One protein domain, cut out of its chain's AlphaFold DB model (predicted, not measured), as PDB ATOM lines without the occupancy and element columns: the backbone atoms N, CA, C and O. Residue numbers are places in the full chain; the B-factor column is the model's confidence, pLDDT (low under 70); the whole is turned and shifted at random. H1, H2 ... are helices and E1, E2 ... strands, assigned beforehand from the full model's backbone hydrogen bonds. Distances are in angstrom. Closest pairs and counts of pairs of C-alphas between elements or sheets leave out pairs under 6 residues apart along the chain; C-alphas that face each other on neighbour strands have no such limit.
ATOM      1  N   VAL A   3     111.653-122.284 271.207       96.75
ATOM      2  CA  VAL A   3     110.943-123.429 270.633       96.75
ATOM      3  C   VAL A   3     109.795-122.925 269.767       96.75
ATOM      4  O   VAL A   3     108.916-122.222 270.269       96.75
ATOM      5  N   HIS A   4     109.786-123.287 268.483       96.38
ATOM      6  CA  HIS A   4     108.654-123.055 267.577       96.38
ATOM      7  C   HIS A   4     107.709-124.255 267.626       96.38
ATOM      8  O   HIS A   4     108.120-125.375 267.338       96.38
ATOM      9  N   CYS A   5     106.457-124.052 268.022       95.00
ATOM     10  CA  CYS A   5     105.511-125.142 268.248       95.00
ATOM     11  C   CYS A   5     104.633-125.359 267.017       95.00
ATOM     12  O   CYS A   5     103.765-124.540 266.744       95.00
ATOM     13  N   LEU A   6     104.836-126.451 266.277       95.00
ATOM     14  CA  LEU A   6     104.011-126.790 265.110       95.00
ATOM     15  C   LEU A   6     102.706-127.427 265.565       95.00
ATOM     16  O   LEU A   6     101.631-127.059 265.107       95.00
ATOM     17  N   SER A   7     102.825-128.385 266.476       94.44
ATOM     18  CA  SER A   7     101.710-129.148 267.012       94.44
ATOM     19  C   SER A   7     102.043-129.658 268.411       94.44
ATOM     20  O   SER A   7     103.186-129.608 268.874       94.44
ATOM     21  N   PHE A   8     101.009-130.130 269.095       95.50
ATOM     22  CA  PHE A   8     101.060-130.603 270.471       95.50
ATOM     23  C   PHE A   8     100.451-131.999 270.565       95.50
ATOM     24  O   PHE A   8      99.780-132.447 269.636       95.50
ATOM     25  N   GLY A   9     100.685-132.683 271.684       95.25
ATOM     26  CA  GLY A   9     100.064-133.982 271.933       95.25
ATOM     27  C   GLY A   9      98.548-133.876 272.104       95.25
ATOM     28  O   GLY A   9      98.002-132.787 272.307       95.25
ATOM     29  N   THR A  10      97.876-135.020 272.078       94.56
ATOM     30  CA  THR A  10      96.414-135.099 272.159       94.56
ATOM     31  C   THR A  10      95.861-134.670 273.522       94.56
ATOM     32  O   THR A  10      94.792-134.067 273.592       94.56
ATOM     33  N   LEU A  11      96.555-134.973 274.624       95.06
ATOM     34  CA  LEU A  11      95.992-134.808 275.966       95.06
ATOM     35  C   LEU A  11      96.394-133.475 276.589       95.06
ATOM     36  O   LEU A  11      97.581-133.152 276.680       95.06
ATOM     37  N   TRP A  12      95.398-132.743 277.082       93.06
ATOM     38  CA  TRP A  12      95.553-131.439 277.714       93.06
ATOM     39  C   TRP A  12      94.764-131.370 279.011       93.06
ATOM     40  O   TRP A  12      93.620-131.802 279.064       93.06
ATOM     41  N   TRP A  13      95.350-130.784 280.051       91.75
ATOM     42  CA  TRP A  13      94.619-130.533 281.290       91.75
ATOM     43  C   TRP A  13      95.128-129.293 282.015       91.75
ATOM     44  O   TRP A  13      96.306-128.928 281.942       91.75
ATOM     45  N   LEU A  14      94.219-128.659 282.749       91.38
ATOM     46  CA  LEU A  14      94.532-127.578 283.670       91.38
ATOM     47  C   LEU A  14      94.891-128.172 285.034       91.38
ATOM     48  O   LEU A  14      94.210-129.058 285.549       91.38
ATOM     49  N   ARG A  15      95.943-127.646 285.647       92.06
ATOM     50  CA  ARG A  15      96.241-127.836 287.060       92.06
ATOM     51  C   ARG A  15      96.021-126.509 287.780       92.06
ATOM     52  O   ARG A  15      96.732-125.551 287.462       92.06
ATOM     53  N   PRO A  16      95.089-126.448 288.739       92.25
ATOM     54  CA  PRO A  16      94.894-125.253 289.540       92.25
ATOM     55  C   PRO A  16      96.148-124.899 290.346       92.25
ATOM     56  O   PRO A  16      96.994-125.759 290.616       92.25
ATOM     57  N   GLY A  17      96.251-123.631 290.732       91.56
ATOM     58  CA  GLY A  17      97.199-123.161 291.732       91.56
ATOM     59  C   GLY A  17      97.027-123.919 293.047       91.56
ATOM     60  O   GLY A  17      95.955-124.438 293.349       91.56
ATOM     61  N   ASN A  18      98.109-124.006 293.818       91.50
ATOM     62  CA  ASN A  18      98.125-124.791 295.055       91.50
ATOM     63  C   ASN A  18      97.299-124.156 296.184       91.50
ATOM     64  O   ASN A  18      96.917-124.862 297.112       91.50
ATOM     65  N   ASP A  19      97.067-122.841 296.128       91.88
ATOM     66  CA  ASP A  19      96.236-122.132 297.096       91.88
ATOM     67  C   ASP A  19      94.756-122.298 296.735       91.88
ATOM     68  O   ASP A  19      94.283-121.802 295.708       91.88
ATOM     69  N   ASN A  20      94.031-123.027 297.581       88.00
ATOM     70  CA  ASN A  20      92.626-123.341 297.363       88.00
ATOM     71  C   ASN A  20      91.698-122.146 297.598       88.00
ATOM     72  O   ASN A  20      90.625-122.122 296.991       88.00
ATOM     73  N   GLU A  21      92.103-121.169 298.406       93.62
ATOM     74  CA  GLU A  21      91.283-119.996 298.734       93.62
ATOM     75  C   GLU A  21      91.468-118.864 297.717       93.62
ATOM     76  O   GLU A  21      90.642-117.961 297.595       93.62
ATOM     77  N   SER A  22      92.536-118.933 296.923       91.44
ATOM     78  CA  SER A  22      92.804-117.955 295.880       91.44
ATOM     79  C   SER A  22      91.749-117.989 294.771       91.44
ATOM     80  O   SER A  22      91.571-118.983 294.057       91.44
ATOM     81  N   SER A  23      91.132-116.832 294.525       90.19
ATOM     82  CA  SER A  23      90.261-116.596 293.365       90.19
ATOM     83  C   SER A  23      91.001-116.724 292.023       90.19
ATOM     84  O   SER A  23      90.372-116.892 290.978       90.19
ATOM     85  N   LEU A  24      92.340-116.701 292.036       88.88
ATOM     86  CA  LEU A  24      93.199-116.786 290.852       88.88
ATOM     87  C   LEU A  24      93.721-118.203 290.570       88.88
ATOM     88  O   LEU A  24      94.465-118.402 289.603       88.88
ATOM     89  N   LYS A  25      93.332-119.210 291.367       89.31
ATOM     90  CA  LYS A  25      93.844-120.586 291.242       89.31
ATOM     91  C   LYS A  25      93.549-121.244 289.893       89.31
ATOM     92  O   LYS A  25      94.276-122.145 289.499       89.31
ATOM     93  N   PHE A  26      92.530-120.797 289.162       87.69
ATOM     94  CA  PHE A  26      92.215-121.286 287.811       87.69
ATOM     95  C   PHE A  26      92.676-120.341 286.688       87.69
ATOM     96  O   PHE A  26      92.429-120.626 285.519       87.69
ATOM     97  N   SER A  27      93.338-119.231 287.024       86.75
ATOM     98  CA  SER A  27      93.834-118.238 286.069       86.75
ATOM     99  C   SER A  27      95.351-118.085 286.199       86.75
ATOM    100  O   SER A  27      96.075-119.036 285.926       86.75
ATOM    101  N   SER A  28      95.865-116.933 286.626       87.50
ATOM    102  CA  SER A  28      97.300-116.617 286.637       87.50
ATOM    103  C   SER A  28      98.148-117.558 287.502       87.50
ATOM    104  O   SER A  28      99.339-117.714 287.235       87.50
ATOM    105  N   GLN A  29      97.555-118.231 288.493       89.25
ATOM    106  CA  GLN A  29      98.250-119.207 289.340       89.25
ATOM    107  C   GLN A  29      98.166-120.649 288.819       89.25
ATOM    108  O   GLN A  29      98.826-121.538 289.361       89.25
ATOM    109  N   ALA A  30      97.370-120.901 287.780       91.06
ATOM    110  CA  ALA A  30      97.224-122.224 287.195       91.06
ATOM    111  C   ALA A  30      98.359-122.549 286.211       91.06
ATOM    112  O   ALA A  30      99.065-121.681 285.683       91.06
ATOM    113  N   ALA A  31      98.492-123.839 285.918       91.75
ATOM    114  CA  ALA A  31      99.351-124.339 284.859       91.75
ATOM    115  C   ALA A  31      98.558-125.227 283.904       91.75
ATOM    116  O   ALA A  31      97.736-126.031 284.332       91.75
ATOM    117  N   VAL A  32      98.842-125.116 282.613       92.19
ATOM    118  CA  VAL A  32      98.288-126.005 281.591       92.19
ATOM    119  C   VAL A  32      99.356-127.007 281.198       92.19
ATOM    120  O   VAL A  32     100.528-126.656 281.041       92.19
ATOM    121  N   PHE A  33      98.955-128.262 281.059       94.06
ATOM    122  CA  PHE A  33      99.832-129.355 280.689       94.06
ATOM    123  C   PHE A  33      99.388-129.987 279.379       94.06
ATOM    124  O   PHE A  33      98.193-130.087 279.117       94.06
ATOM    125  N   ASN A  34     100.365-130.445 278.599       95.50
ATOM    126  CA  ASN A  34     100.154-131.221 277.386       95.50
ATOM    127  C   ASN A  34     101.045-132.469 277.372       95.50
ATOM    128  O   ASN A  34     102.193-132.419 277.814       95.50
ATOM    129  N   THR A  35     100.534-133.587 276.868       97.44
ATOM    130  CA  THR A  35     101.300-134.823 276.643       97.44
ATOM    131  C   THR A  35     100.693-135.625 275.499       97.44
ATOM    132  O   THR A  35      99.561-135.387 275.079       97.44
ATOM    133  N   THR A  36     101.440-136.623 275.038       97.81
ATOM    134  CA  THR A  36     100.912-137.688 274.194       97.81
ATOM    135  C   THR A  36      99.928-138.587 274.943       97.81
ATOM    136  O   THR A  36     100.036-138.768 276.163       97.81
ATOM    137  N   GLY A  37      98.993-139.182 274.211       96.50
ATOM    138  CA  GLY A  37      98.070-140.192 274.707       96.50
ATOM    139  C   GLY A  37      96.857-140.357 273.802       96.50
ATOM    140  O   GLY A  37      96.840-139.936 272.652       96.50
ATOM    141  N   PHE A  38      95.819-141.001 274.323       95.06
ATOM    142  CA  PHE A  38      94.653-141.387 273.543       95.06
ATOM    143  C   PHE A  38      93.372-141.171 274.335       95.06
ATOM    144  O   PHE A  38      93.304-141.480 275.522       95.06
ATOM    145  N   ILE A  39      92.329-140.719 273.647       91.88
ATOM    146  CA  ILE A  39      90.961-140.732 274.165       91.88
ATOM    147  C   ILE A  39      90.309-142.050 273.732       91.88
ATOM    148  O   ILE A  39      90.388-142.447 272.563       91.88
ATOM    149  N   SER A  40      89.710-142.758 274.689       86.12
ATOM    150  CA  SER A  40      88.952-143.994 274.481       86.12
ATOM    151  C   SER A  40      87.654-143.906 275.283       86.12
ATOM    152  O   SER A  40      87.650-144.054 276.508       86.12
ATOM    153  N   GLY A  41      86.553-143.594 274.591       87.25
ATOM    154  CA  GLY A  41      85.296-143.210 275.237       87.25
ATOM    155  C   GLY A  41      85.478-141.936 276.068       87.25
ATOM    156  O   GLY A  41      86.027-140.954 275.580       87.25
ATOM    157  N   SER A  42      85.070-141.975 277.337       87.00
ATOM    158  CA  SER A  42      85.230-140.872 278.298       87.00
ATOM    159  C   SER A  42      86.563-140.880 279.058       87.00
ATOM    160  O   SER A  42      86.744-140.097 279.989       87.00
ATOM    161  N   ARG A  43      87.490-141.788 278.720       89.19
ATOM    162  CA  ARG A  43      88.745-141.965 279.458       89.19
ATOM    163  C   ARG A  43      89.950-141.552 278.629       89.19
ATOM    164  O   ARG A  43      90.129-141.997 277.494       89.19
ATOM    165  N   GLU A  44      90.825-140.783 279.260       92.75
ATOM    166  CA  GLU A  44      92.173-140.527 278.772       92.75
ATOM    167  C   GLU A  44      93.088-141.704 279.117       92.75
ATOM    168  O   GLU A  44      93.100-142.207 280.244       92.75
ATOM    169  N   ARG A  45      93.889-142.143 278.150       91.38
ATOM    170  CA  ARG A  45      94.888-143.193 278.325       91.38
ATOM    171  C   ARG A  45      96.231-142.704 277.820       91.38
ATOM    172  O   ARG A  45      96.396-142.452 276.633       91.38
ATOM    173  N   ARG A  46      97.205-142.593 278.721       93.00
ATOM    174  CA  ARG A  46      98.559-142.161 278.355       93.00
ATOM    175  C   ARG A  46      99.382-143.299 277.772       93.00
ATOM    176  O   ARG A  46      99.999-143.079 276.746       93.00
ATOM    177  N   ASN A  47      99.378-144.486 278.392       94.31
ATOM    178  CA  ASN A  47     100.164-145.659 277.967       94.31
ATOM    179  C   ASN A  47     101.572-145.278 277.473       94.31
ATOM    180  O   ASN A  47     101.916-145.462 276.306       94.31
ATOM    181  N   TRP A  48     102.337-144.619 278.343       95.88
ATOM    182  CA  TRP A  48     103.624-144.056 277.964       95.88
ATOM    183  C   TRP A  48     104.646-145.150 277.651       95.88
ATOM    184  O   TRP A  48     104.901-146.007 278.490       95.88
ATOM    185  N   ILE A  49     105.286-145.033 276.488       95.81
ATOM    186  CA  ILE A  49     106.601-145.631 276.228       95.81
ATOM    187  C   ILE A  49     107.659-144.743 276.888       95.81
ATOM    188  O   ILE A  49     108.511-145.211 277.638       95.81
ATOM    189  N   VAL A  50     107.562-143.429 276.650       96.75
ATOM    190  CA  VAL A  50     108.426-142.418 277.265       96.75
ATOM    191  C   VAL A  50     107.552-141.385 277.968       96.75
ATOM    192  O   VAL A  50     106.835-140.633 277.301       96.75
ATOM    193  N   PRO A  51     107.581-141.327 279.311       97.44
ATOM    194  CA  PRO A  51     106.758-140.393 280.055       97.44
ATOM    195  C   PRO A  51     107.306-138.974 279.924       97.44
ATOM    196  O   PRO A  51     108.466-138.692 280.233       97.44
ATOM    197  N   GLY A  52     106.440-138.044 279.542       97.94
ATOM    198  CA  GLY A  52     106.810-136.641 279.454       97.94
ATOM    199  C   GLY A  52     105.622-135.705 279.458       97.94
ATOM    200  O   GLY A  52     104.480-136.147 279.409       97.94
ATOM    201  N   LEU A  53     105.892-134.411 279.581       96.94
ATOM    202  CA  LEU A  53     104.885-133.371 279.436       96.94
ATOM    203  C   LEU A  53     105.494-132.032 279.032       96.94
ATOM    204  O   LEU A  53     106.657-131.725 279.309       96.94
ATOM    205  N   ILE A  54     104.648-131.213 278.434       96.19
ATOM    206  CA  ILE A  54     104.841-129.782 278.282       96.19
ATOM    207  C   ILE A  54     104.038-129.089 279.370       96.19
ATOM    208  O   ILE A  54     102.943-129.529 279.720       96.19
ATOM    209  N   ARG A  55     104.582-128.002 279.905       93.94
ATOM    210  CA  ARG A  55     103.911-127.136 280.865       93.94
ATOM    211  C   ARG A  55     103.909-125.699 280.365       93.94
ATOM    212  O   ARG A  55     104.941-125.199 279.925       93.94
ATOM    213  N   PHE A  56     102.784-125.032 280.563       92.50
ATOM    214  CA  PHE A  56     102.613-123.588 280.483       92.50
ATOM    215  C   PHE A  56     102.202-123.080 281.864       92.50
ATOM    216  O   PHE A  56     101.362-123.697 282.516       92.50
ATOM    217  N   ASN A  57     102.758-121.958 282.315       89.75
ATOM    218  CA  ASN A  57     102.222-121.241 283.475       89.75
ATOM    219  C   ASN A  57     101.367-120.089 282.954       89.75
ATOM    220  O   ASN A  57     101.886-119.227 282.246       89.75
ATOM    221  N   LEU A  58     100.077-120.054 283.295       85.94
ATOM    222  CA  LEU A  58      99.168-119.052 282.729       85.94
ATOM    223  C   LEU A  58      99.588-117.623 283.098       85.94
ATOM    224  O   LEU A  58      99.574-116.742 282.242       85.94
ATOM    225  N   GLY A  59     100.078-117.410 284.323       81.88
ATOM    226  CA  GLY A  59     100.566-116.102 284.769       81.88
ATOM    227  C   GLY A  59     101.764-115.558 283.984       81.88
ATOM    228  O   GLY A  59     101.904-114.347 283.875       81.88
ATOM    229  N   THR A  60     102.612-116.417 283.404       77.38
ATOM    230  CA  THR A  60     103.779-115.976 282.608       77.38
ATOM    231  C   THR A  60     103.534-116.028 281.107       77.38
ATOM    232  O   THR A  60     104.222-115.354 280.343       77.38
ATOM    233  N   CYS A  61     102.557-116.827 280.676       68.44
ATOM    234  CA  CYS A  61     102.215-116.990 279.269       68.44
ATOM    235  C   CYS A  61     101.351-115.831 278.733       68.44
ATOM    236  O   CYS A  61     101.103-115.783 277.532       68.44
ATOM    237  N   MET A  62     100.931-114.894 279.602       58.16
ATOM    238  CA  MET A  62     100.105-113.707 279.302       58.16
ATOM    239  C   MET A  62      98.750-114.029 278.645       58.16
ATOM    240  O   MET A  62      98.050-113.129 278.189       58.16
ATOM    241  N   GLU A  63      98.347-115.299 278.628       56.50
ATOM    242  CA  GLU A  63      97.073-115.747 278.079       56.50
ATOM    243  C   GLU A  63      96.199-116.296 279.195       56.50
ATOM    244  O   GLU A  63      96.569-117.228 279.908       56.50
ATOM    245  N   GLN A  64      94.998-115.733 279.316       49.94
ATOM    246  CA  GLN A  64      93.991-116.198 280.268       49.94
ATOM    247  C   GLN A  64      93.514-117.626 279.948       49.94
ATOM    248  O   GLN A  64      92.941-118.285 280.813       49.94
ATOM    249  N   ARG A  65      93.756-118.116 278.719       59.44
ATOM    250  CA  ARG A  65      93.457-119.480 278.269       59.44
ATOM    251  C   ARG A  65      94.486-119.937 277.235       59.44
ATOM    252  O   ARG A  65      94.577-119.347 276.166       59.44
ATOM    253  N   VAL A  66      95.205-121.019 277.522       66.38
ATOM    254  CA  VAL A  66      96.029-121.710 276.519       66.38
ATOM    255  C   VAL A  66      95.099-122.620 275.716       66.38
ATOM    256  O   VAL A  66      94.778-123.720 276.158       66.38
ATOM    257  N   ASN A  67      94.617-122.140 274.567       69.56
ATOM    258  CA  ASN A  67      93.936-122.990 273.586       69.56
ATOM    259  C   ASN A  67      94.999-123.645 272.680       69.56
ATOM    260  O   ASN A  67      95.723-122.894 272.019       69.56
ATOM    261  N   PRO A  68      95.090-124.989 272.620       66.50
ATOM    262  CA  PRO A  68      96.068-125.717 271.806       66.50
ATOM    263  C   PRO A  68      96.134-125.275 270.342       66.50
ATOM    264  O   PRO A  68      97.226-125.149 269.792       66.50
ATOM    265  N   GLU A  69      94.983-125.004 269.723       69.06
ATOM    266  CA  GLU A  69      94.891-124.604 268.312       69.06
ATOM    267  C   GLU A  69      95.503-123.219 268.083       69.06
ATOM    268  O   GLU A  69      96.231-123.007 267.118       69.06
ATOM    269  N   LEU A  70      95.305-122.300 269.035       77.00
ATOM    270  CA  LEU A  70      95.872-120.948 268.988       77.00
ATOM    271  C   LEU A  70      97.373-120.913 269.305       77.00
ATOM    272  O   LEU A  70      98.021-119.890 269.091       77.00
ATOM    273  N   GLN A  71      97.934-122.003 269.840       81.00
ATOM    274  CA  GLN A  71      99.367-122.096 270.130       81.00
ATOM    275  C   GLN A  71     100.178-122.693 268.979       81.00
ATOM    276  O   GLN A  71     101.411-122.702 269.048       81.00
ATOM    277  N   GLN A  72      99.523-123.202 267.933       86.25
ATOM    278  CA  GLN A  72     100.229-123.684 266.753       86.25
ATOM    279  C   GLN A  72     100.952-122.526 266.058       86.25
ATOM    280  O   GLN A  72     100.528-121.372 266.101       86.25
ATOM    281  N   GLN A  73     102.097-122.837 265.460       92.00
ATOM    282  CA  GLN A  73     103.004-121.886 264.813       92.00
ATOM    283  C   GLN A  73     103.485-120.741 265.728       92.00
ATOM    284  O   GLN A  73     103.957-119.711 265.249       92.00
ATOM    285  N   THR A  74     103.408-120.920 267.051       91.88
ATOM    286  CA  THR A  74     103.848-119.922 268.034       91.88
ATOM    287  C   THR A  74     105.222-120.264 268.605       91.88
ATOM    288  O   THR A  74     105.589-121.431 268.761       91.88
ATOM    289  N   ARG A  75     105.992-119.228 268.957       93.44
ATOM    290  CA  ARG A  75     107.329-119.354 269.546       93.44
ATOM    291  C   ARG A  75     107.310-119.064 271.033       93.44
ATOM    292  O   ARG A  75     106.736-118.068 271.472       93.44
ATOM    293  N   PHE A  76     108.027-119.882 271.790       94.31
ATOM    294  CA  PHE A  76     108.147-119.744 273.235       94.31
ATOM    295  C   PHE A  76     109.596-119.803 273.686       94.31
ATOM    296  O   PHE A  76     110.399-120.569 273.153       94.31
ATOM    297  N   PHE A  77     109.915-119.044 274.731       95.38
ATOM    298  CA  PHE A  77     111.147-119.262 275.474       95.38
ATOM    299  C   PHE A  77     111.014-120.497 276.374       95.38
ATOM    300  O   PHE A  77     110.020-120.660 277.091       95.38
ATOM    301  N   SER A  78     112.053-121.324 276.386       96.06
ATOM    302  CA  SER A  78     112.186-122.496 277.245       96.06
ATOM    303  C   SER A  78     113.594-122.588 277.839       96.06
ATOM    304  O   SER A  78     114.577-122.251 277.169       96.06
ATOM    305  N   SER A  79     113.701-123.071 279.080       94.88
ATOM    306  CA  SER A  79     114.988-123.393 279.714       94.88
ATOM    307  C   SER A  79     115.659-124.613 279.084       94.88
ATOM    308  O   SER A  79     116.877-124.733 279.137       94.88
ATOM    309  N   GLY A  80     114.891-125.498 278.449       95.75
ATOM    310  CA  GLY A  80     115.399-126.790 278.009       95.75
ATOM    311  C   GLY A  80     114.395-127.907 278.245       95.75
ATOM    312  O   GLY A  80     113.402-127.735 278.949       95.75
ATOM    313  N   LEU A  81     114.673-129.070 277.654       96.94
ATOM    314  CA  LEU A  81     114.041-130.313 278.078       96.94
ATOM    315  C   LEU A  81     114.785-130.818 279.313       96.94
ATOM    316  O   LEU A  81     115.980-131.102 279.235       96.94
ATOM    317  N   GLU A  82     114.081-130.936 280.427       96.75
ATOM    318  CA  GLU A  82     114.630-131.388 281.702       96.75
ATOM    319  C   GLU A  82     114.052-132.755 282.064       96.75
ATOM    320  O   GLU A  82     112.917-133.077 281.711       96.75
ATOM    321  N   ARG A  83     114.803-133.564 282.812       95.00
ATOM    322  CA  ARG A  83     114.304-134.834 283.346       95.00
ATOM    323  C   ARG A  83     114.041-134.689 284.838       95.00
ATOM    324  O   ARG A  83     114.959-134.419 285.605       95.00
ATOM    325  N   LYS A  84     112.789-134.882 285.263       91.81
ATOM    326  CA  LYS A  84     112.396-134.889 286.678       91.81
ATOM    327  C   LYS A  84     111.909-136.281 287.068       91.81
ATOM    328  O   LYS A  84     110.774-136.659 286.773       91.81
ATOM    329  N   GLY A  85     112.778-137.035 287.739       92.06
ATOM    330  CA  GLY A  85     112.552-138.454 288.007       92.06
ATOM    331  C   GLY A  85     112.507-139.241 286.698       92.06
ATOM    332  O   GLY A  85     113.411-139.150 285.869       92.06
ATOM    333  N   THR A  86     111.429-139.986 286.473       91.06
ATOM    334  CA  THR A  86     111.246-140.739 285.226       91.06
ATOM    335  C   THR A  86     110.736-139.880 284.073       91.06
ATOM    336  O   THR A  86     110.861-140.308 282.934       91.06
ATOM    337  N   GLN A  87     110.216-138.677 284.340       94.94
ATOM    338  CA  GLN A  87     109.456-137.888 283.374       94.94
ATOM    339  C   GLN A  87     110.273-136.757 282.738       94.94
ATOM    340  O   GLN A  87     110.887-135.948 283.437       94.94
ATOM    341  N   ASN A  88     110.177-136.627 281.418       97.88
ATOM    342  CA  ASN A  88     110.675-135.467 280.683       97.88
ATOM    343  C   ASN A  88     109.727-134.267 280.837       97.88
ATOM    344  O   ASN A  88     108.505-134.404 280.779       97.88
ATOM    345  N   ARG A  89     110.266-133.066 281.029       97.38
ATOM    346  CA  ARG A  89     109.487-131.843 281.218       97.38
ATOM    347  C   ARG A  89     110.034-130.725 280.358       97.38
ATOM    348  O   ARG A  89     111.211-130.393 280.439       97.38
ATOM    349  N   LEU A  90     109.148-130.129 279.573       97.44
ATOM    350  CA  LEU A  90     109.432-128.930 278.802       97.44
ATOM    351  C   LEU A  90     108.559-127.792 279.325       97.44
ATOM    352  O   LEU A  90     107.334-127.849 279.225       97.44
ATOM    353  N   LEU A  91     109.173-126.757 279.893       95.50
ATOM    354  CA  LEU A  91     108.458-125.537 280.265       95.50
ATOM    355  C   LEU A  91     108.476-124.563 279.085       95.50
ATOM    356  O   LEU A  91     109.548-124.133 278.655       95.50
ATOM    357  N   LEU A  92     107.296-124.191 278.595       94.50
ATOM    358  CA  LEU A  92     107.101-123.094 277.651       94.50
ATOM    359  C   LEU A  92     106.619-121.881 278.452       94.50
ATOM    360  O   LEU A  92     105.516-121.870 278.994       94.50
ATOM    361  N   SER A  93     107.505-120.902 278.628       90.81
ATOM    362  CA  SER A  93     107.354-119.866 279.661       90.81
ATOM    363  C   SER A  93     106.578-118.635 279.187       90.81
ATOM    364  O   SER A  93     105.496-118.354 279.702       90.81
ATOM    365  N   ARG A  94     107.131-117.904 278.218       88.94
ATOM    366  CA  ARG A  94     106.543-116.716 277.593       88.94
ATOM    367  C   ARG A  94     106.611-116.833 276.078       88.94
ATOM    368  O   ARG A  94     107.589-117.379 275.551       88.94
ATOM    369  N   LYS A  95     105.606-116.282 275.395       90.75
ATOM    370  CA  LYS A  95     105.643-116.096 273.942       90.75
ATOM    371  C   LYS A  95     106.783-115.154 273.571       90.75
ATOM    372  O   LYS A  95     107.096-114.217 274.309       90.75
ATOM    373  N   VAL A  96     107.411-115.405 272.431       91.50
ATOM    374  CA  VAL A  96     108.431-114.518 271.864       91.50
ATOM    375  C   VAL A  96     107.992-114.009 270.499       91.50
ATOM    376  O   VAL A  96     107.094-114.568 269.871       91.50
ATOM    377  N   LYS A  97     108.621-112.922 270.041       89.94
ATOM    378  CA  LYS A  97     108.314-112.313 268.743       89.94
ATOM    379  C   LYS A  97     108.516-113.322 267.607       89.94
ATOM    380  O   LYS A  97     109.457-114.115 267.631       89.94
ATOM    381  N   ALA A  98     107.672-113.230 266.583       86.12
ATOM    382  CA  ALA A  98     107.667-114.137 265.436       86.12
ATOM    383  C   ALA A  98     108.922-114.055 264.543       86.12
ATOM    384  O   ALA A  98     109.047-114.827 263.606       86.12
ATOM    385  N   ASN A  99     109.857-113.141 264.808       87.06
ATOM    386  CA  ASN A  99     111.146-113.053 264.123       87.06
ATOM    387  C   ASN A  99     112.323-113.557 264.977       87.06
ATOM    388  O   ASN A  99     113.452-113.563 264.499       87.06
ATOM    389  N   ALA A 100     112.086-113.976 266.226       92.06
ATOM    390  CA  ALA A 100     113.144-114.501 267.083       92.06
ATOM    391  C   ALA A 100     113.745-115.781 266.471       92.06
ATOM    392  O   ALA A 100     112.970-116.625 266.007       92.06
ATOM    393  N   PRO A 101     115.079-115.957 266.475       92.94
ATOM    394  CA  PRO A 101     115.707-117.160 265.937       92.94
ATOM    395  C   PRO A 101     115.180-118.400 266.665       92.94
ATOM    396  O   PRO A 101     114.954-118.366 267.875       92.94
ATOM    397  N   VAL A 102     114.939-119.472 265.913       95.44
ATOM    398  CA  VAL A 102     114.372-120.723 266.426       95.44
ATOM    399  C   VAL A 102     115.493-121.724 266.639       95.44
ATOM    400  O   VAL A 102     116.212-122.045 265.697       95.44
ATOM    401  N   ASP A 103     115.604-122.243 267.860       96.25
ATOM    402  CA  ASP A 103     116.594-123.270 268.187       96.25
ATOM    403  C   ASP A 103     116.061-124.667 267.850       96.25
ATOM    404  O   ASP A 103     116.779-125.511 267.317       96.25
ATOM    405  N   LEU A 104     114.792-124.928 268.186       97.31
ATOM    406  CA  LEU A 104     114.144-126.227 268.013       97.31
ATOM    407  C   LEU A 104     112.673-126.071 267.645       97.31
ATOM    408  O   LEU A 104     112.015-125.096 268.010       97.31
ATOM    409  N   LEU A 105     112.143-127.088 266.984       97.25
ATOM    410  CA  LEU A 105     110.749-127.185 266.602       97.25
ATOM    411  C   LEU A 105     110.079-128.298 267.403       97.25
ATOM    412  O   LEU A 105     110.597-129.407 267.481       97.25
ATOM    413  N   LEU A 106     108.943-127.997 268.022       97.62
ATOM    414  CA  LEU A 106     108.121-128.984 268.707       97.62
ATOM    415  C   LEU A 106     107.064-129.515 267.740       97.62
ATOM    416  O   LEU A 106     106.290-128.734 267.184       97.62
ATOM    417  N   VAL A 107     107.010-130.834 267.584       97.06
ATOM    418  CA  VAL A 107     106.053-131.503 266.706       97.06
ATOM    419  C   VAL A 107     105.461-132.739 267.374       97.06
ATOM    420  O   VAL A 107     106.168-133.523 268.009       97.06
ATOM    421  N   SER A 108     104.151-132.899 267.233       97.12
ATOM    422  CA  SER A 108     103.439-134.145 267.500       97.12
ATOM    423  C   SER A 108     103.372-134.980 266.226       97.12
ATOM    424  O   SER A 108     102.976-134.482 265.172       97.12
ATOM    425  N   MET A 109     103.762-136.245 266.336       97.75
ATOM    426  CA  MET A 109     103.741-137.237 265.273       97.75
ATOM    427  C   MET A 109     102.815-138.380 265.680       97.75
ATOM    428  O   MET A 109     103.054-139.061 266.679       97.75
ATOM    429  N   SER A 110     101.758-138.585 264.904       97.06
ATOM    430  CA  SER A 110     100.823-139.698 265.050       97.06
ATOM    431  C   SER A 110     101.172-140.839 264.088       97.06
ATOM    432  O   SER A 110     101.690-140.605 262.994       97.06
ATOM    433  N   GLU A 111     100.833-142.071 264.464       96.25
ATOM    434  CA  GLU A 111     100.954-143.229 263.571       96.25
ATOM    435  C   GLU A 111     100.131-143.050 262.288       96.25
ATOM    436  O   GLU A 111     100.634-143.336 261.206       96.25
ATOM    437  N   LYS A 112      98.926-142.485 262.398       95.12
ATOM    438  CA  LYS A 112      98.026-142.255 261.266       95.12
ATOM    439  C   LYS A 112      98.629-141.323 260.213       95.12
ATOM    440  O   LYS A 112      98.545-141.615 259.025       95.12
ATOM    441  N   ASP A 113      99.201-140.202 260.648       96.00
ATOM    442  CA  ASP A 113      99.615-139.134 259.733       96.00
ATOM    443  C   ASP A 113     101.087-139.266 259.322       96.00
ATOM    444  O   ASP A 113     101.470-138.810 258.247       96.00
ATOM    445  N   HIS A 114     101.912-139.895 260.169       97.25
ATOM    446  CA  HIS A 114     103.362-139.949 259.972       97.25
ATOM    447  C   HIS A 114     103.930-141.364 259.922       97.25
ATOM    448  O   HIS A 114     105.077-141.564 259.520       97.25
ATOM    449  N   GLY A 115     103.163-142.360 260.346       96.38
ATOM    450  CA  GLY A 115     103.651-143.701 260.603       96.38
ATOM    451  C   GLY A 115     104.287-143.859 261.983       96.38
ATOM    452  O   GLY A 115     104.795-142.925 262.599       96.38
ATOM    453  N   ARG A 116     104.276-145.101 262.462       96.25
ATOM    454  CA  ARG A 116     104.946-145.556 263.682       96.25
ATOM    455  C   ARG A 116     106.457-145.320 263.648       96.25
ATOM    456  O   ARG A 116     107.119-145.675 262.672       96.25
ATOM    457  N   ILE A 117     106.986-144.805 264.751       97.56
ATOM    458  CA  ILE A 117     108.409-144.754 265.072       97.56
ATOM    459  C   ILE A 117     108.800-146.063 265.764       97.56
ATOM    460  O   ILE A 117     108.174-146.481 266.743       97.56
ATOM    461  N   TRP A 118     109.866-146.695 265.278       95.81
ATOM    462  CA  TRP A 118     110.510-147.821 265.951       95.81
ATOM    463  C   TRP A 118     111.659-147.296 266.808       95.81
ATOM    464  O   TRP A 118     112.755-147.052 266.306       95.81
ATOM    465  N   PHE A 119     111.402-147.084 268.100       95.38
ATOM    466  CA  PHE A 119     112.357-146.427 269.004       95.38
ATOM    467  C   PHE A 119     113.665-147.199 269.216       95.38
ATOM    468  O   PHE A 119     114.664-146.574 269.568       95.38
ATOM    469  N   ASP A 120     113.673-148.504 268.932       93.31
ATOM    470  CA  ASP A 120     114.857-149.370 269.010       93.31
ATOM    471  C   ASP A 120     115.735-149.334 267.742       93.31
ATOM    472  O   ASP A 120     116.757-150.010 267.667       93.31
ATOM    473  N   SER A 121     115.345-148.550 266.730       93.19
ATOM    474  CA  SER A 121     116.088-148.369 265.474       93.19
ATOM    475  C   SER A 121     116.857-147.042 265.436       93.19
ATOM    476  O   SER A 121     116.735-146.198 266.326       93.19
ATOM    477  N   GLU A 122     117.599-146.793 264.355       94.50
ATOM    478  CA  GLU A 122     118.097-145.453 264.026       94.50
ATOM    479  C   GLU A 122     116.956-144.548 263.527       94.50
ATOM    480  O   GLU A 122     116.830-144.221 262.344       94.50
ATOM    481  N   TRP A 123     116.081-144.163 264.453       96.75
ATOM    482  CA  TRP A 123     114.850-143.442 264.146       96.75
ATOM    483  C   TRP A 123     115.013-141.921 264.081       96.75
ATOM    484  O   TRP A 123     114.063-141.215 263.756       96.75
ATOM    485  N   ARG A 124     116.183-141.373 264.417       97.25
ATOM    486  CA  ARG A 124     116.393-139.920 264.484       97.25
ATOM    487  C   ARG A 124     117.825-139.511 264.180       97.25
ATOM    488  O   ARG A 124     118.758-140.253 264.477       97.25
ATOM    489  N   SER A 125     117.992-138.282 263.700       97.12
ATOM    490  CA  SER A 125     119.297-137.621 263.675       97.12
ATOM    491  C   SER A 125     119.755-137.182 265.073       97.12
ATOM    492  O   SER A 125     118.977-137.112 266.033       97.12
ATOM    493  N   GLN A 126     121.028-136.794 265.177       95.75
ATOM    494  CA  GLN A 126     121.565-136.115 266.355       95.75
ATOM    495  C   GLN A 126     120.763-134.839 266.678       95.75
ATOM    496  O   GLN A 126     120.262-134.149 265.792       95.75
ATOM    497  N   GLY A 127     120.625-134.533 267.971       95.44
ATOM    498  CA  GLY A 127     119.957-133.324 268.469       95.44
ATOM    499  C   GLY A 127     118.429-133.410 268.567       95.44
ATOM    500  O   GLY A 127     117.834-132.661 269.342       95.44
ATOM    501  N   VAL A 128     117.792-134.358 267.874       97.56
ATOM    502  CA  VAL A 128     116.367-134.672 268.058       97.56
ATOM    503  C   VAL A 128     116.147-135.187 269.472       97.56
ATOM    504  O   VAL A 128     116.919-136.020 269.934       97.56
ATOM    505  N   ARG A 129     115.110-134.739 270.182       97.44
ATOM    506  CA  ARG A 129     114.805-135.184 271.553       97.44
ATOM    507  C   ARG A 129     113.338-135.552 271.691       97.44
ATOM    508  O   ARG A 129     112.470-134.806 271.260       97.44
ATOM    509  N   LEU A 130     113.059-136.674 272.344       97.38
ATOM    510  CA  LEU A 130     111.695-137.103 272.625       97.38
ATOM    511  C   LEU A 130     111.204-136.447 273.920       97.38
ATOM    512  O   LEU A 130     111.810-136.627 274.976       97.38
ATOM    513  N   VAL A 131     110.115-135.687 273.842       98.25
ATOM    514  CA  VAL A 131     109.437-135.138 275.020       98.25
ATOM    515  C   VAL A 131     108.596-136.235 275.648       98.25
ATOM    516  O   VAL A 131     108.829-136.575 276.799       98.25
ATOM    517  N   ALA A 132     107.672-136.826 274.896       98.44
ATOM    518  CA  ALA A 132     106.809-137.908 275.357       98.44
ATOM    519  C   ALA A 132     106.491-138.857 274.197       98.44
ATOM    520  O   ALA A 132     106.504-138.437 273.042       98.44
ATOM    521  N   ALA A 133     106.195-140.116 274.501       98.31
ATOM    522  CA  ALA A 133     105.646-141.058 273.534       98.31
ATOM    523  C   ALA A 133     104.663-142.006 274.210       98.31
ATOM    524  O   ALA A 133     104.891-142.464 275.333       98.31
ATOM    525  N   SER A 134     103.594-142.315 273.493       98.31
ATOM    526  CA  SER A 134     102.467-143.118 273.943       98.31
ATOM    527  C   SER A 134     102.097-144.148 272.893       98.31
ATOM    528  O   SER A 134     102.130-143.855 271.698       98.31
ATOM    529  N   GLU A 135     101.680-145.330 273.336       96.81
ATOM    530  CA  GLU A 135     101.252-146.401 272.439       96.81
ATOM    531  C   GLU A 135     100.062-147.183 272.990       96.81
ATOM    532  O   GLU A 135      99.985-147.486 274.178       96.81
ATOM    533  N   PHE A 136      99.093-147.484 272.129       93.88
ATOM    534  CA  PHE A 136      97.930-148.281 272.493       93.88
ATOM    535  C   PHE A 136      97.423-149.083 271.294       93.88
ATOM    536  O   PHE A 136      96.788-148.540 270.385       93.88
ATOM    537  N   GLY A 137      97.693-150.390 271.302       89.81
ATOM    538  CA  GLY A 137      97.399-151.265 270.170       89.81
ATOM    539  C   GLY A 137      98.213-150.852 268.943       89.81
ATOM    540  O   GLY A 137      99.439-150.808 268.994       89.81
ATOM    541  N   THR A 138      97.532-150.523 267.847       90.38
ATOM    542  CA  THR A 138      98.166-150.030 266.612       90.38
ATOM    543  C   THR A 138      98.434-148.525 266.623       90.38
ATOM    544  O   THR A 138      99.127-148.026 265.745       90.38
ATOM    545  N   ARG A 139      97.917-147.785 267.613       95.31
ATOM    546  CA  ARG A 139      98.062-146.328 267.686       95.31
ATOM    547  C   ARG A 139      99.360-145.962 268.390       95.31
ATOM    548  O   ARG A 139      99.637-146.469 269.475       95.31
ATOM    549  N   GLN A 140     100.078-144.998 267.830       97.56
ATOM    550  CA  GLN A 140     101.232-144.369 268.465       97.56
ATOM    551  C   GLN A 140     101.126-142.848 268.331       97.56
ATOM    552  O   GLN A 140     100.674-142.343 267.302       97.56
ATOM    553  N   GLU A 141     101.528-142.123 269.369       98.25
ATOM    554  CA  GLU A 141     101.688-140.670 269.333       98.25
ATOM    555  C   GLU A 141     102.999-140.294 270.024       98.25
ATOM    556  O   GLU A 141     103.287-140.772 271.123       98.25
ATOM    557  N   SER A 142     103.787-139.442 269.379       98.31
ATOM    558  CA  SER A 142     105.105-139.016 269.843       98.31
ATOM    559  C   SER A 142     105.228-137.507 269.781       98.31
ATOM    560  O   SER A 142     104.868-136.893 268.787       98.31
ATOM    561  N   LEU A 143     105.780-136.907 270.824       98.12
ATOM    562  CA  LEU A 143     106.013-135.476 270.921       98.12
ATOM    563  C   LEU A 143     107.516-135.234 270.929       98.12
ATOM    564  O   LEU A 143     108.218-135.677 271.841       98.12
ATOM    565  N   VAL A 144     108.017-134.565 269.898       98.12
ATOM    566  CA  VAL A 144     109.441-134.512 269.559       98.12
ATOM    567  C   VAL A 144     109.901-133.059 269.453       98.12
ATOM    568  O   VAL A 144     109.201-132.211 268.909       98.12
ATOM    569  N   LEU A 145     111.097-132.777 269.968       98.19
ATOM    570  CA  LEU A 145     111.866-131.569 269.687       98.19
ATOM    571  C   LEU A 145     112.877-131.871 268.578       98.19
ATOM    572  O   LEU A 145     113.750-132.720 268.754       98.19
ATOM    573  N   LEU A 146     112.769-131.165 267.462       97.31
ATOM    574  CA  LEU A 146     113.495-131.409 266.221       97.31
ATOM    575  C   LEU A 146     114.317-130.155 265.860       97.31
ATOM    576  O   LEU A 146     113.741-129.068 265.801       97.31
ATOM    577  N   PRO A 147     115.644-130.242 265.655       96.50
ATOM    578  CA  PRO A 147     116.406-129.145 265.062       96.50
ATOM    579  C   PRO A 147     116.024-128.946 263.591       96.50
ATOM    580  O   PRO A 147     115.504-129.860 262.953       96.50
ATOM    581  N   MET A 148     116.309-127.764 263.040       94.19
ATOM    582  CA  MET A 148     115.886-127.374 261.684       94.19
ATOM    583  C   MET A 148     116.342-128.351 260.587       94.19
ATOM    584  O   MET A 148     115.609-128.620 259.645       94.19
ATOM    585  N   ASN A 149     117.551-128.893 260.725       93.88
ATOM    586  CA  ASN A 149     118.157-129.857 259.806       93.88
ATOM    587  C   ASN A 149     117.989-131.318 260.258       93.88
ATOM    588  O   ASN A 149     118.594-132.212 259.666       93.88
ATOM    589  N   GLY A 150     117.233-131.561 261.329       96.19
ATOM    590  CA  GLY A 150     117.040-132.896 261.869       96.19
ATOM    591  C   GLY A 150     115.983-133.693 261.118       96.19
ATOM    592  O   GLY A 150     115.152-133.141 260.394       96.19
ATOM    593  N   PHE A 151     115.989-135.005 261.346       97.31
ATOM    594  CA  PHE A 151     114.969-135.901 260.813       97.31
ATOM    595  C   PHE A 151     114.420-136.861 261.866       97.31
ATOM    596  O   PHE A 151     115.104-137.220 262.828       97.31
ATOM    597  N   VAL A 152     113.191-137.317 261.628       98.06
ATOM    598  CA  VAL A 152     112.566-138.446 262.325       98.06
ATOM    599  C   VAL A 152     112.162-139.494 261.297       98.06
ATOM    600  O   VAL A 152     111.435-139.202 260.354       98.06
ATOM    601  N   ARG A 153     112.623-140.726 261.476       97.75
ATOM    602  CA  ARG A 153     112.307-141.868 260.627       97.75
ATOM    603  C   ARG A 153     111.189-142.691 261.256       97.75
ATOM    604  O   ARG A 153     111.242-143.067 262.425       97.75
ATOM    605  N   THR A 154     110.178-142.964 260.448       97.00
ATOM    606  CA  THR A 154     109.045-143.833 260.758       97.00
ATOM    607  C   THR A 154     109.015-144.984 259.757       97.00
ATOM    608  O   THR A 154     109.754-144.976 258.771       97.00
ATOM    609  N   HIS A 155     108.120-145.953 259.952       94.38
ATOM    610  CA  HIS A 155     107.912-147.017 258.962       94.38
ATOM    611  C   HIS A 155     107.445-146.489 257.595       94.38
ATOM    612  O   HIS A 155     107.583-147.181 256.592       94.38
ATOM    613  N   GLN A 156     106.867-145.283 257.541       95.00
ATOM    614  CA  GLN A 156     106.447-144.685 256.279       95.00
ATOM    615  C   GLN A 156     107.620-144.015 255.564       95.00
ATOM    616  O   GLN A 156     107.602-143.959 254.339       95.00
ATOM    617  N   GLY A 157     108.623-143.502 256.279       95.50
ATOM    618  CA  GLY A 157     109.797-142.860 255.692       95.50
ATOM    619  C   GLY A 157     110.443-141.839 256.623       95.50
ATOM    620  O   GLY A 157     110.226-141.843 257.833       95.50
ATOM    621  N   GLU A 158     111.254-140.954 256.053       97.25
ATOM    622  CA  GLU A 158     111.976-139.929 256.805       97.25
ATOM    623  C   GLU A 158     111.258-138.577 256.742       97.25
ATOM    624  O   GLU A 158     110.995-138.053 255.662       97.25
ATOM    625  N   TRP A 159     110.978-137.995 257.902       97.75
ATOM    626  CA  TRP A 159     110.279-136.727 258.071       97.75
ATOM    627  C   TRP A 159     111.241-135.621 258.476       97.75
ATOM    628  O   TRP A 159     112.036-135.788 259.403       97.75
ATOM    629  N   ARG A 160     111.139-134.479 257.799       97.44
ATOM    630  CA  ARG A 160     111.982-133.297 258.006       97.44
ATOM    631  C   ARG A 160     111.136-132.038 258.081       97.44
ATOM    632  O   ARG A 160     110.006-132.002 257.592       97.44
ATOM    633  N   ILE A 161     111.694-131.003 258.695       95.69
ATOM    634  CA  ILE A 161     111.065-129.685 258.728       95.69
ATOM    635  C   ILE A 161     111.288-128.971 257.399       95.69
ATOM    636  O   ILE A 161     112.410-128.884 256.907       95.69
ATOM    637  N   VAL A 162     110.213-128.395 256.868       94.69
ATOM    638  CA  VAL A 162     110.268-127.359 255.839       94.69
ATOM    639  C   VAL A 162     109.951-126.030 256.514       94.69
ATOM    640  O   VAL A 162     108.893-125.862 257.123       94.69
ATOM    641  N   TRP A 163     110.896-125.094 256.445       91.75
ATOM    642  CA  TRP A 163     110.806-123.793 257.105       91.75
ATOM    643  C   TRP A 163     110.512-122.686 256.098       91.75
ATOM    644  O   TRP A 163     111.282-122.476 255.166       91.75
ATOM    645  N   ALA A 164     109.435-121.935 256.328       89.69
ATOM    646  CA  ALA A 164     109.021-120.803 255.499       89.69
ATOM    647  C   ALA A 164     109.264-119.442 256.188       89.69
ATOM    648  O   ALA A 164     108.641-118.437 255.854       89.69
ATOM    649  N   GLY A 165     110.134-119.389 257.203       81.88
ATOM    650  CA  GLY A 165     110.471-118.155 257.924       81.88
ATOM    651  C   GLY A 165     109.563-117.872 259.122       81.88
ATOM    652  O   GLY A 165     110.049-117.719 260.244       81.88
ATOM    653  N   LEU A 166     108.250-117.802 258.898       85.50
ATOM    654  CA  LEU A 166     107.256-117.588 259.962       85.50
ATOM    655  C   LEU A 166     106.589-118.887 260.402       85.50
ATOM    656  O   LEU A 166     106.337-119.069 261.593       85.50
ATOM    657  N   THR A 167     106.353-119.785 259.452       90.75
ATOM    658  CA  THR A 167     105.700-121.072 259.667       90.75
ATOM    659  C   THR A 167     106.627-122.227 259.320       90.75
ATOM    660  O   THR A 167     107.640-122.073 258.629       90.75
ATOM    661  N   ALA A 168     106.261-123.399 259.825       93.38
ATOM    662  CA  ALA A 168     106.937-124.651 259.555       93.38
ATOM    663  C   ALA A 168     105.926-125.770 259.341       93.38
ATOM    664  O   ALA A 168     104.888-125.813 260.009       93.38
ATOM    665  N   SER A 169     106.279-126.708 258.474       94.44
ATOM    666  CA  SER A 169     105.571-127.972 258.314       94.44
ATOM    667  C   SER A 169     106.544-129.138 258.449       94.44
ATOM    668  O   SER A 169     107.744-129.007 258.210       94.44
ATOM    669  N   LEU A 170     106.016-130.287 258.858       95.50
ATOM    670  CA  LEU A 170     106.732-131.551 258.798       95.50
ATOM    671  C   LEU A 170     106.376-132.218 257.467       95.50
ATOM    672  O   LEU A 170     105.202-132.325 257.122       95.50
ATOM    673  N   THR A 171     107.371-132.613 256.681       95.50
ATOM    674  CA  THR A 171     107.170-133.203 255.353       95.50
ATOM    675  C   THR A 171     107.985-134.477 255.222       95.50
ATOM    676  O   THR A 171     109.111-134.572 255.713       95.50
ATOM    677  N   LYS A 172     107.393-135.471 254.564       95.50
ATOM    678  CA  LYS A 172     108.054-136.725 254.236       95.50
ATOM    679  C   LYS A 172     109.013-136.504 253.070       95.50
ATOM    680  O   LYS A 172     108.626-135.972 252.034       95.50
ATOM    681  N   THR A 173     110.253-136.937 253.232       87.75
ATOM    682  CA  THR A 173     111.253-136.915 252.166       87.75
ATOM    683  C   THR A 173     110.904-138.018 251.173       87.75
ATOM    684  O   THR A 173     110.844-139.192 251.549       87.75
ATOM    685  N   SER A 174     110.646-137.658 249.917       70.12
ATOM    686  CA  SER A 174     110.577-138.633 248.827       70.12
ATOM    687  C   SER A 174     111.943-139.306 248.716       70.12
ATOM    688  O   SER A 174     112.954-138.606 248.649       70.12
TER     689      SER A 174
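What this domain is: This is residues 3 to 174 of the 177 residues of an uncharacterized protein of Edaphobacter aggregans (UniProt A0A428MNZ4). Two strongly twisted sheets are face to face as a sandwich, their strands crossed: E6, E12, E13, E11, E1, E8 in one, E2, E3, E7, E10, E9 in the other. The small sheet E14, E15, E16 lies over the other face of the six-stranded sheet, the hairpin E4 and E5 lies at one corner, and residues 16 to 30 make the far end of the longest axis. The 172 printed residues hold two named helices and sixteen named strands, in the order E1 to E7, H1, E8 to E11, H2, E12 to E16; the two large sheets are mixed, the small ones antiparallel. It is mostly strand and compact, with a radius of gyration of the C-alphas of 16.2 A and spans of 55 by 40 by 28 A.

How they stand to each other: Start at E1, residues 3 to 5: it is antiparallel to E8, residues 74 to 77, with N 5 and O 74 2.9 A apart, and parallel to E11, residues 104 to 110, with N 106 and O 4 2.8 A apart, both within hydrogen-bond range. Beside E11 find antiparallel E13, residues 139 to 146, with N 107 and O 144 at 2.9 A; it forms a hairpin with E12, residues 129 to 136, with N 134 and O 141 at 2.8 A. The edge strand E6, residues 48 to 50, is antiparallel to E12, with N 49 and O 133 at 2.8 A. E11, H2, residues 111 to 114, and E12 form a split strand-helix-strand unit, its strands running the same way with E13 between them; the crossover is right-handed. In the facing sheet, E2, residues 11 to 15, and E3, residues 31 to 35, form a hairpin, with N 13 and O 33 at 3.1 A. E7, residues 52 to 57, is antiparallel to E3, with N 34 and O 54 at 3.0 A, and parallel to E10, residues 87 to 92, with N 55 and O 90 at 2.8 A; E9, residues 81 to 84, forms a hairpin with E10. The closest C-alphas of E7 and E12 are Gly 52 and Ala 132, 4.3 A. E4, residues 38 to 40, and E5, residues 43 to 45, form a hairpin, with N 38 and O 45 at 2.8 A. E14, residues 151 to 154, E15, residues 157 to 163, and E16, residues 168 to 172, form a meander, each strand the antiparallel neighbour of the one before, with N 152 and O 159, and N 160 and O 171, at 2.9 A. H1, residues 58 to 61, only grazes the five-stranded sheet; both helices are too short for an O i to N i+4 pair.

Where its parts are: Find C-alpha 3 at (110.943, -123.429, 270.633), where E1 begins, and C-alpha 172 at (108.054, -136.725, 254.236), where E16 ends. E13 measures 21.5 A and E12 21.4 A from first to last C-alpha; E12 bends by 52 degrees at residue 132.

The domain as a whole: The two C-alphas farthest apart are those of Glu 21 and Ser 174, 56.7 A. The printed part has no cut; the long links are E2 to E3, H1 to E8, E10 to E11 and H2 to E12. The pLDDT is under 70 at residues 61 to 69.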